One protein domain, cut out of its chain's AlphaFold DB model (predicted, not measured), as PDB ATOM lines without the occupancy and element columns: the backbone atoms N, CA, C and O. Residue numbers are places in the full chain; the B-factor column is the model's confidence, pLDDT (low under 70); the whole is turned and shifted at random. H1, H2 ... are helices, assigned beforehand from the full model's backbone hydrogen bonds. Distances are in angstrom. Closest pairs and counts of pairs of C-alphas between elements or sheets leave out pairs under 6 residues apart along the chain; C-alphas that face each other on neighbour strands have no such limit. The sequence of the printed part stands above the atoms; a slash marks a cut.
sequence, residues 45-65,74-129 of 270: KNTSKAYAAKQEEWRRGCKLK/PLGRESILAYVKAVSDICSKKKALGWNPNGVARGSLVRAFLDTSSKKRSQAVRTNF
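AT A GLANCE: This is residues 45 to 65 and 74 to 129 of the 270 residues of an uncharacterized protein of Phycomyces blakesleeanus (strain ATCC 8743b / DSM 1359 / FGSC 10004 / NBRC 33097 / NRRL 1555) (UniProt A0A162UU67). Two long helices, H2 and H3, run opposite ways at a shallow tilt of 11 degrees, offset sideways and slid along each other so that they overlap only in part, while the shorter H1 crosses H2 near its middle on the side away from H3. The packing is loose: H1 packs on H2, H3 only comes near H2, and residues 122 to 129, of which 122 to 127 belong to H3, stick out. The printed part has 77 residues, with three named helices in the order H1, H2, H3 and no named strand; the class is all helix. The whole is loose, with a radius of gyration of the C-alphas of 15.1 A, and elongated, spanning 50 by 28 by 24 A.

HOW THE PARTS SIT: H1, residues 45 to 59, touches H2, residues 77 to 96, and their lines are about perpendicular at 85 degrees. Their closest C-alphas, those of Tyr 51 and Ala 86, are 4.7 A apart. H1 touches H2 with residues 51 to 55 alone, and H2 touches H1 with residues 82 to 89 alone. H3, residues 108 to 127, is close to H2 but not clearly touching: their closest C-alphas, those of Arg 77 and Ser 117, are 8.0 A apart. H2 and H3 run opposite ways at a shallow tilt of 11 degrees. H1 and H3 are apart. In H1, H2 and H3 every O i to N i+4 pair is within hydrogen-bond range.

IN THESE COORDINATES: H1 begins at C-alpha 45 (-16.749, 6.106, -51.503) and is 21.1 A from first to last C-alpha. H2 begins at C-alpha 77 (-23.465, 24.570, -40.020) and measures 28.6 A. H3 measures 28.2 A and ends at C-alpha 127 (-35.375, 39.342, -37.732).

THE WHOLE: The two C-alphas farthest apart, those of Gly 98 and Phe 129, are 50.7 A apart. Residues 66 to 73 are not printed, and C-alphas 65 and 74 are 8.3 A apart across this cut, which lies in the link from H1 to H2. The link from H2 to H3, 11 residues, is long. The mean pLDDT of the printed part is 79.6; residues 61 to 64 and 100 to 105 are under 70.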
ATOM      1  N   LYS A  45     -18.172   5.699 -51.442       72.31
ATOM      2  CA  LYS A  45     -16.749   6.106 -51.503       72.31
ATOM      3  C   LYS A  45     -16.525   7.612 -51.287       72.31
ATOM      4  O   LYS A  45     -15.532   8.027 -50.696       72.31
ATOM      5  N   ASN A  46     -17.473   8.443 -51.720       73.25
ATOM      6  CA  ASN A  46     -17.413   9.896 -51.531       73.25
ATOM      7  C   ASN A  46     -17.566  10.299 -50.056       73.25
ATOM      8  O   ASN A  46     -16.912  11.227 -49.586       73.25
ATOM      9  N   THR A  47     -18.405   9.577 -49.317       73.00
ATOM     10  CA  THR A  47     -18.697   9.828 -47.906       73.00
ATOM     11  C   THR A  47     -17.529   9.402 -47.019       73.00
ATOM     12  O   THR A  47     -17.130  10.157 -46.133       73.00
ATOM     13  N   SER A  48     -16.925   8.240 -47.297       74.19
ATOM     14  CA  SER A  48     -15.745   7.766 -46.559       74.19
ATOM     15  C   SER A  48     -14.546   8.698 -46.754       74.19
ATOM     16  O   SER A  48     -13.910   9.090 -45.773       74.19
ATOM     17  N   LYS A  49     -14.295   9.148 -47.991       82.56
ATOM     18  CA  LYS A  49     -13.242  10.128 -48.306       82.56
ATOM     19  C   LYS A  49     -13.469  11.467 -47.597       82.56
ATOM     20  O   LYS A  49     -12.534  12.026 -47.026       82.56
ATOM     21  N   ALA A  50     -14.706  11.969 -47.595       83.12
ATOM     22  CA  ALA A  50     -15.052  13.224 -46.929       83.12
ATOM     23  C   ALA A  50     -14.865  13.150 -45.404       83.12
ATOM     24  O   ALA A  50     -14.334  14.083 -44.799       83.12
ATOM     25  N   TYR A  51     -15.268  12.041 -44.774       85.75
ATOM     26  CA  TYR A  51     -15.077  11.852 -43.336       85.75
ATOM     27  C   TYR A  51     -13.603  11.693 -42.986       85.75
ATOM     28  O   TYR A  51     -13.147  12.357 -42.062       85.75
ATOM     29  N   ALA A  52     -12.842  10.903 -43.749       83.25
ATOM     30  CA  ALA A  52     -11.408  10.724 -43.532       83.25
ATOM     31  C   ALA A  52     -10.649  12.060 -43.562       83.25
ATOM     32  O   ALA A  52      -9.850  12.329 -42.667       83.25
ATOM     33  N   ALA A  53     -10.964  12.941 -44.517       85.69
ATOM     34  CA  ALA A  53     -10.377  14.280 -44.580       85.69
ATOM     35  C   ALA A  53     -10.657  15.101 -43.308       85.69
ATOM     36  O   ALA A  53      -9.754  15.735 -42.770       85.69
ATOM     37  N   LYS A  54     -11.890  15.047 -42.782       85.69
ATOM     38  CA  LYS A  54     -12.265  15.744 -41.540       85.69
ATOM     39  C   LYS A  54     -11.670  15.122 -40.280       85.69
ATOM     40  O   LYS A  54     -11.352  15.847 -39.343       85.69
ATOM     41  N   GLN A  55     -11.496  13.805 -40.250       85.12
ATOM     42  CA  GLN A  55     -10.811  13.112 -39.156       85.12
ATOM     43  C   GLN A  55      -9.333  13.507 -39.109       85.12
ATOM     44  O   GLN A  55      -8.799  13.745 -38.030       85.12
ATOM     45  N   GLU A  56      -8.695  13.620 -40.270       84.19
ATOM     46  CA  GLU A  56      -7.301  14.038 -40.383       84.19
ATOM     47  C   GLU A  56      -7.111  15.518 -40.022       84.19
ATOM     48  O   GLU A  56      -6.222  15.849 -39.242       84.19
ATOM     49  N   GLU A  57      -7.992  16.400 -40.506       83.62
ATOM     50  CA  GLU A  57      -8.045  17.816 -40.107       83.62
ATOM     51  C   GLU A  57      -8.166  17.961 -38.581       83.62
ATOM     52  O   GLU A  57      -7.480  18.780 -37.969       83.62
ATOM     53  N   TRP A  58      -8.984  17.114 -37.951       81.19
ATOM     54  CA  TRP A  58      -9.134  17.099 -36.501       81.19
ATOM     55  C   TRP A  58      -7.877  16.593 -35.778       81.19
ATOM     56  O   TRP A  58      -7.419  17.250 -34.843       81.19
ATOM     57  N   ARG A  59      -7.282  15.474 -36.222       80.19
ATOM     58  CA  ARG A  59      -6.055  14.908 -35.623       80.19
ATOM     59  C   ARG A  59      -4.862  15.849 -35.700       80.19
ATOM     60  O   ARG A  59      -4.073  15.896 -34.765       80.19
ATOM     61  N   ARG A  60      -4.740  16.603 -36.793       79.00
ATOM     62  CA  ARG A  60      -3.661  17.582 -36.989       79.00
ATOM     63  C   ARG A  60      -3.787  18.818 -36.097       79.00
ATOM     64  O   ARG A  60      -2.901  19.664 -36.137       79.00
ATOM     65  N   GLY A  61      -4.861  18.939 -35.311       66.81
ATOM     66  CA  GLY A  61      -5.101  20.106 -34.470       66.81
ATOM     67  C   GLY A  61      -5.434  21.317 -35.330       66.81
ATOM     68  O   GLY A  61      -4.619  22.221 -35.506       66.81
ATOM     69  N   CYS A  62      -6.630  21.310 -35.919       64.56
ATOM     70  CA  CYS A  62      -7.053  22.341 -36.855       64.56
ATOM     71  C   CYS A  62      -6.913  23.752 -36.254       64.56
ATOM     72  O   CYS A  62      -7.611  24.110 -35.303       64.56
ATOM     73  N   LYS A  63      -6.054  24.587 -36.850       62.62
ATOM     74  CA  LYS A  63      -6.092  26.032 -36.614       62.62
ATOM     75  C   LYS A  63      -7.385  26.537 -37.249       62.62
ATOM     76  O   LYS A  63      -7.560  26.420 -38.462       62.62
ATOM     77  N   LEU A  64      -8.316  27.032 -36.433       66.81
ATOM     78  CA  LEU A  64      -9.500  27.715 -36.949       66.81
ATOM     79  C   LEU A  64      -9.029  28.807 -37.906       66.81
ATOM     80  O   LEU A  64      -8.072  29.524 -37.599       66.81
ATOM     81  N   LYS A  65      -9.678  28.905 -39.071       71.50
ATOM     82  CA  LYS A  65      -9.392  29.998 -39.997       71.50
ATOM     83  C   LYS A  65      -9.578  31.307 -39.237       71.50
ATOM     84  O   LYS A  65     -10.566  31.455 -38.520       71.50
ATOM     85  N   PRO A  74     -16.162  31.886 -37.642       74.50
ATOM     86  CA  PRO A  74     -17.118  30.904 -37.156       74.50
ATOM     87  C   PRO A  74     -17.352  29.807 -38.200       74.50
ATOM     88  O   PRO A  74     -17.503  30.065 -39.396       74.50
ATOM     89  N   LEU A  75     -17.401  28.554 -37.744       79.19
ATOM     90  CA  LEU A  75     -17.666  27.412 -38.616       79.19
ATOM     91  C   LEU A  75     -19.119  27.426 -39.106       79.19
ATOM     92  O   LEU A  75     -20.058  27.572 -38.324       79.19
ATOM     93  N   GLY A  76     -19.301  27.186 -40.406       81.12
ATOM     94  CA  GLY A  76     -20.623  26.983 -40.994       81.12
ATOM     95  C   GLY A  76     -21.306  25.720 -40.460       81.12
ATOM     96  O   GLY A  76     -20.652  24.748 -40.064       81.12
ATOM     97  N   ARG A  77     -22.643  25.700 -40.491       82.50
ATOM     98  CA  ARG A  77     -23.465  24.570 -40.020       82.50
ATOM     99  C   ARG A  77     -23.082  23.257 -40.702       82.50
ATOM    100  O   ARG A  77     -23.019  22.211 -40.059       82.50
ATOM    101  N   GLU A  78     -22.814  23.305 -41.998       82.44
ATOM    102  CA  GLU A  78     -22.445  22.161 -42.827       82.44
ATOM    103  C   GLU A  78     -21.082  21.606 -42.407       82.44
ATOM    104  O   GLU A  78     -20.909  20.391 -42.329       82.44
ATOM    105  N   SER A  79     -20.139  22.488 -42.059       85.06
ATOM    106  CA  SER A  79     -18.836  22.101 -41.515       85.06
ATOM    107  C   SER A  79     -18.987  21.423 -40.155       85.06
ATOM    108  O   SER A  79     -18.422  20.353 -39.948       85.06
ATOM    109  N   ILE A  80     -19.806  21.984 -39.259       85.88
ATOM    110  CA  ILE A  80     -20.111  21.384 -37.951       85.88
ATOM    111  C   ILE A  80     -20.734  19.991 -38.131       85.88
ATOM    112  O   ILE A  80     -20.306  19.028 -37.498       85.88
ATOM    113  N   LEU A  81     -21.707  19.847 -39.035       86.06
ATOM    114  CA  LEU A  81     -22.320  18.551 -39.340       86.06
ATOM    115  C   LEU A  81     -21.319  17.548 -39.919       86.06
ATOM    116  O   LEU A  81     -21.404  16.363 -39.595       86.06
ATOM    117  N   ALA A  82     -20.385  17.992 -40.760       86.81
ATOM    118  CA  ALA A  82     -19.330  17.137 -41.296       86.81
ATOM    119  C   ALA A  82     -18.427  16.602 -40.175       86.81
ATOM    120  O   ALA A  82     -18.149  15.404 -40.144       86.81
ATOM    121  N   TYR A  83     -18.060  17.448 -39.210       87.44
ATOM    122  CA  TYR A  83     -17.323  17.027 -38.019       87.44
ATOM    123  C   TYR A  83     -18.114  16.032 -37.160       87.44
ATOM    124  O   TYR A  83     -17.592  14.975 -36.816       87.44
ATOM    125  N   VAL A  84     -19.397  16.295 -36.882       88.75
ATOM    126  CA  VAL A  84     -20.259  15.368 -36.119       88.75
ATOM    127  C   VAL A  84     -20.345  13.995 -36.793       88.75
ATOM    128  O   VAL A  84     -20.277  12.960 -36.123       88.75
ATOM    129  N   LYS A  85     -20.476  13.966 -38.123       88.75
ATOM    130  CA  LYS A  85     -20.496  12.724 -38.906       88.75
ATOM    131  C   LYS A  85     -19.151  11.996 -38.866       88.75
ATOM    132  O   LYS A  85     -19.136  10.791 -38.644       88.75
ATOM    133  N   ALA A  86     -18.042  12.720 -39.006       88.12
ATOM    134  CA  ALA A  86     -16.691  12.168 -38.926       88.12
ATOM    135  C   ALA A  86     -16.390  11.538 -37.555       88.12
ATOM    136  O   ALA A  86     -15.807  10.456 -37.495       88.12
ATOM    137  N   VAL A  87     -16.829  12.170 -36.462       86.50
ATOM    138  CA  VAL A  87     -16.710  11.618 -35.100       86.50
ATOM    139  C   VAL A  87     -17.603  10.389 -34.932       86.50
ATOM    140  O   VAL A  87     -17.167   9.377 -34.389       86.50
ATOM    141  N   SER A  88     -18.834  10.447 -35.449       86.50
ATOM    142  CA  SER A  88     -19.757   9.307 -35.406       86.50
ATOM    143  C   SER A  88     -19.201   8.090 -36.148       86.50
ATOM    144  O   SER A  88     -19.318   6.975 -35.649       86.50
ATOM    145  N   ASP A  89     -18.541   8.304 -37.288       85.69
ATOM    146  CA  ASP A  89     -17.846   7.262 -38.051       85.69
ATOM    147  C   ASP A  89     -16.709   6.606 -37.245       85.69
ATOM    148  O   ASP A  89     -16.625   5.379 -37.182       85.69
ATOM    149  N   ILE A  90     -15.886   7.397 -36.538       85.81
ATOM    150  CA  ILE A  90     -14.848   6.859 -35.636       85.81
ATOM    151  C   ILE A  90     -15.476   5.995 -34.539       85.81
ATOM    152  O   ILE A  90     -14.976   4.910 -34.242       85.81
ATOM    153  N   CYS A  91     -16.561   6.461 -33.922       82.25
ATOM    154  CA  CYS A  91     -17.246   5.719 -32.865       82.25
ATOM    155  C   CYS A  91     -17.829   4.396 -33.377       82.25
ATOM    156  O   CYS A  91     -17.668   3.373 -32.712       82.25
ATOM    157  N   SER A  92     -18.438   4.389 -34.565       81.88
ATOM    158  CA  SER A  92     -18.934   3.166 -35.205       81.88
ATOM    159  C   SER A  92     -17.804   2.170 -35.481       81.88
ATOM    160  O   SER A  92     -17.946   0.991 -35.167       81.88
ATOM    161  N   LYS A  93     -16.649   2.641 -35.972       81.19
ATOM    162  CA  LYS A  93     -15.454   1.804 -36.185       81.19
ATOM    163  C   LYS A  93     -14.923   1.210 -34.881       81.19
ATOM    164  O   LYS A  93     -14.654   0.015 -34.816       81.19
ATOM    165  N   LYS A  94     -14.827   2.016 -33.817       81.69
ATOM    166  CA  LYS A  94     -14.410   1.540 -32.485       81.69
ATOM    167  C   LYS A  94     -15.369   0.491 -31.919       81.69
ATOM    168  O   LYS A  94     -14.918  -0.450 -31.276       81.69
ATOM    169  N   LYS A  95     -16.671   0.630 -32.178       79.81
ATOM    170  CA  LYS A  95     -17.682  -0.355 -31.777       79.81
ATOM    171  C   LYS A  95     -17.555  -1.662 -32.566       79.81
ATOM    172  O   LYS A  95     -17.599  -2.726 -31.963       79.81
ATOM    173  N   ALA A  96     -17.332  -1.587 -33.879       75.69
ATOM    174  CA  ALA A  96     -17.104  -2.761 -34.728       75.69
ATOM    175  C   ALA A  96     -15.825  -3.535 -34.355       75.69
ATOM    176  O   ALA A  96     -15.794  -4.754 -34.467       75.69
ATOM    177  N   LEU A  97     -14.796  -2.838 -33.856       77.56
ATOM    178  CA  LEU A  97     -13.570  -3.440 -33.313       77.56
ATOM    179  C   LEU A  97     -13.728  -4.017 -31.896       77.56
ATOM    180  O   LEU A  97     -12.765  -4.549 -31.349       77.56
ATOM    181  N   GLY A  98     -14.901  -3.869 -31.271       75.94
ATOM    182  CA  GLY A  98     -15.132  -4.290 -29.888       75.94
ATOM    183  C   GLY A  98     -14.402  -3.442 -28.838       75.94
ATOM    184  O   GLY A  98     -14.333  -3.834 -27.681       75.94
ATOM    185  N   TRP A  99     -13.852  -2.281 -29.214       75.62
ATOM    186  CA  TRP A  99     -13.059  -1.426 -28.317       75.62
ATOM    187  C   TRP A  99     -13.908  -0.504 -27.441       75.62
ATOM    188  O   TRP A  99     -13.393   0.094 -26.501       75.62
ATOM    189  N   ASN A 100     -15.190  -0.316 -27.769       68.12
ATOM    190  CA  ASN A 100     -16.055   0.595 -27.032       68.12
ATOM    191  C   ASN A 100     -17.508   0.086 -26.965       68.12
ATOM    192  O   ASN A 100     -18.159   0.023 -28.013       68.12
ATOM    193  N   PRO A 101     -18.043  -0.210 -25.764       64.94
ATOM    194  CA  PRO A 101     -19.442  -0.591 -25.572       64.94
ATOM    195  C   PRO A 101     -20.406   0.609 -25.517       64.94
ATOM    196  O   PRO A 101     -21.620   0.410 -25.485       64.94
ATOM    197  N   ASN A 102     -19.905   1.851 -25.513       67.31
ATOM    198  CA  ASN A 102     -20.740   3.040 -25.343       67.31
ATOM    199  C   ASN A 102     -21.758   3.233 -26.486       67.31
ATOM    200  O   ASN A 102     -21.557   2.809 -27.630       67.31
ATOM    201  N   GLY A 103     -22.873   3.893 -26.149       65.19
ATOM    202  CA  GLY A 103     -24.020   4.134 -27.029       65.19
ATOM    203  C   GLY A 103     -23.748   5.043 -28.239       65.19
ATOM    204  O   GLY A 103     -22.617   5.381 -28.578       65.19
ATOM    205  N   VAL A 104     -24.823   5.429 -28.934       66.50
ATOM    206  CA  VAL A 104     -24.771   6.195 -30.194       66.50
ATOM    207  C   VAL A 104     -23.964   7.491 -30.035       66.50
ATOM    208  O   VAL A 104     -24.276   8.325 -29.190       66.50
ATOM    209  N   ALA A 105     -22.981   7.705 -30.917       68.00
ATOM    210  CA  ALA A 105     -22.081   8.865 -30.900       68.00
ATOM    211  C   ALA A 105     -22.802  10.226 -30.934       68.00
ATOM    212  O   ALA A 105     -22.316  11.227 -30.412       68.00
ATOM    213  N   ARG A 106     -23.992  10.268 -31.540       76.56
ATOM    214  CA  ARG A 106     -24.857  11.448 -31.597       76.56
ATOM    215  C   ARG A 106     -25.857  11.453 -30.437       76.56
ATOM    216  O   ARG A 106     -27.043  11.175 -30.637       76.56
ATOM    217  N   GLY A 107     -25.355  11.780 -29.249       81.38
ATOM    218  CA  GLY A 107     -26.145  11.903 -28.021       81.38
ATOM    219  C   GLY A 107     -27.143  13.070 -28.026       81.38
ATOM    220  O   GLY A 107     -27.162  13.903 -28.940       81.38
ATOM    221  N   SER A 108     -27.969  13.137 -26.976       82.69
ATOM    222  CA  SER A 108     -29.004  14.166 -26.772       82.69
ATOM    223  C   SER A 108     -28.443  15.588 -26.845       82.69
ATOM    224  O   SER A 108     -29.017  16.440 -27.518       82.69
ATOM    225  N   LEU A 109     -27.270  15.818 -26.251       86.38
ATOM    226  CA  LEU A 109     -26.597  17.116 -26.240       86.38
ATOM    227  C   LEU A 109     -26.250  17.618 -27.650       86.38
ATOM    228  O   LEU A 109     -26.540  18.761 -27.999       86.38
ATOM    229  N   VAL A 110     -25.680  16.753 -28.497       86.00
ATOM    230  CA  VAL A 110     -25.309  17.112 -29.879       86.00
ATOM    231  C   VAL A 110     -26.554  17.420 -30.708       86.00
ATOM    232  O   VAL A 110     -26.541  18.334 -31.532       86.00
ATOM    233  N   ARG A 111     -27.649  16.680 -30.494       85.88
ATOM    234  CA  ARG A 111     -28.934  16.959 -31.153       85.88
ATOM    235  C   ARG A 111     -29.486  18.316 -30.717       85.88
ATOM    236  O   ARG A 111     -29.729  19.156 -31.579       85.88
ATOM    237  N   ALA A 112     -29.554  18.570 -29.412       88.44
ATOM    238  CA  ALA A 112     -30.027  19.838 -28.860       88.44
ATOM    239  C   ALA A 112     -29.203  21.038 -29.359       88.44
ATOM    240  O   ALA A 112     -29.766  22.074 -29.717       88.44
ATOM    241  N   PHE A 113     -27.877  20.897 -29.456       89.19
ATOM    242  CA  PHE A 113     -26.999  21.929 -30.005       89.19
ATOM    243  C   PHE A 113     -27.278  22.216 -31.492       89.19
ATOM    244  O   PHE A 113     -27.416  23.376 -31.897       89.19
ATOM    245  N   LEU A 114     -27.401  21.172 -32.318       86.81
ATOM    246  CA  LEU A 114     -27.700  21.311 -33.750       86.81
ATOM    247  C   LEU A 114     -29.094  21.907 -34.000       86.81
ATOM    248  O   LEU A 114     -29.276  22.702 -34.927       86.81
ATOM    249  N   ASP A 115     -30.063  21.574 -33.155       85.88
ATOM    250  CA  ASP A 115     -31.408  22.137 -33.233       85.88
ATOM    251  C   ASP A 115     -31.414  23.606 -32.806       85.88
ATOM    252  O   ASP A 115     -31.969  24.454 -33.503       85.88
ATOM    253  N   THR A 116     -30.732  23.936 -31.707       87.94
ATOM    254  CA  THR A 116     -30.626  25.313 -31.201       87.94
ATOM    255  C   THR A 116     -29.924  26.225 -32.203       87.94
ATOM    256  O   THR A 116     -30.408  27.319 -32.485       87.94
ATOM    257  N   SER A 117     -28.816  25.776 -32.794       82.19
ATOM    258  CA  SER A 117     -28.107  26.525 -33.843       82.19
ATOM    259  C   SER A 117     -28.970  26.737 -35.094       82.19
ATOM    260  O   SER A 117     -29.015  27.845 -35.632       82.19
ATOM    261  N   SER A 118     -29.733  25.721 -35.515       79.25
ATOM    262  CA  SER A 118     -30.669  25.833 -36.645       79.25
ATOM    263  C   SER A 118     -31.824  26.804 -36.346       79.25
ATOM    264  O   SER A 118     -32.205  27.603 -37.208       79.25
ATOM    265  N   LYS A 119     -32.349  26.791 -35.113       83.81
ATOM    266  CA  LYS A 119     -33.370  27.738 -34.639       83.81
ATOM    267  C   LYS A 119     -32.834  29.169 -34.585       83.81
ATOM    268  O   LYS A 119     -33.473  30.050 -35.149       83.81
ATOM    269  N   LYS A 120     -31.646  29.393 -34.009       83.75
ATOM    270  CA  LYS A 120     -30.990  30.713 -33.959       83.75
ATOM    271  C   LYS A 120     -30.779  31.300 -35.354       83.75
ATOM    272  O   LYS A 120     -31.110  32.458 -35.577       83.75
ATOM    273  N   ARG A 121     -30.313  30.500 -36.323       80.12
ATOM    274  CA  ARG A 121     -30.189  30.964 -37.717       80.12
ATOM    275  C   ARG A 121     -31.549  31.294 -38.326       80.12
ATOM    276  O   ARG A 121     -31.681  32.323 -38.975       80.12
ATOM    277  N   SER A 122     -32.558  30.455 -38.099       75.31
ATOM    278  CA  SER A 122     -33.918  30.707 -38.596       75.31
ATOM    279  C   SER A 122     -34.527  31.977 -38.000       75.31
ATOM    280  O   SER A 122     -35.245  32.691 -38.694       75.31
ATOM    281  N   GLN A 123     -34.236  32.263 -36.731       79.94
ATOM    282  CA  GLN A 123     -34.636  33.486 -36.047       79.94
ATOM    283  C   GLN A 123     -33.901  34.701 -36.617       79.94
ATOM    284  O   GLN A 123     -34.573  35.652 -36.985       79.94
ATOM    285  N   ALA A 124     -32.579  34.632 -36.797       79.19
ATOM    286  CA  ALA A 124     -31.794  35.703 -37.420       79.19
ATOM    287  C   ALA A 124     -32.284  36.031 -38.843       79.19
ATOM    288  O   ALA A 124     -32.485  37.187 -39.186       79.19
ATOM    289  N   VAL A 125     -32.573  35.006 -39.653       72.56
ATOM    290  CA  VAL A 125     -33.162  35.179 -40.994       72.56
ATOM    291  C   VAL A 125     -34.516  35.895 -40.921       72.56
ATOM    292  O   VAL A 125     -34.817  36.716 -41.780       72.56
ATOM    293  N   ARG A 126     -35.340  35.598 -39.905       72.38
ATOM    294  CA  ARG A 126     -36.637  36.265 -39.701       72.38
ATOM    295  C   ARG A 126     -36.473  37.712 -39.234       72.38
ATOM    296  O   ARG A 126     -37.147  38.571 -39.782       72.38
ATOM    297  N   THR A 127     -35.601  37.983 -38.261       77.12
ATOM    298  CA  THR A 127     -35.375  39.342 -37.732       77.12
ATOM    299  C   THR A 127     -34.736  40.257 -38.766       77.12
ATOM    300  O   THR A 127     -35.076  41.429 -38.840       77.12
ATOM    301  N   ASN A 128     -33.846  39.713 -39.596       80.12
ATOM    302  CA  ASN A 128     -33.170  40.456 -40.656       80.12
ATOM    303  C   ASN A 128     -34.008  40.555 -41.942       80.12
ATOM    304  O   ASN A 128     -33.510  41.075 -42.938       80.12
ATOM    305  N   PHE A 129     -35.232  40.005 -41.954       70.81
ATOM    306  CA  PHE A 129     -36.086  39.892 -43.142       70.81
ATOM    307  C   PHE A 129     -35.327  39.363 -44.375       70.81
ATOM    308  O   PHE A 129     -35.558  39.780 -45.510       70.81
TER     309      PHE A 129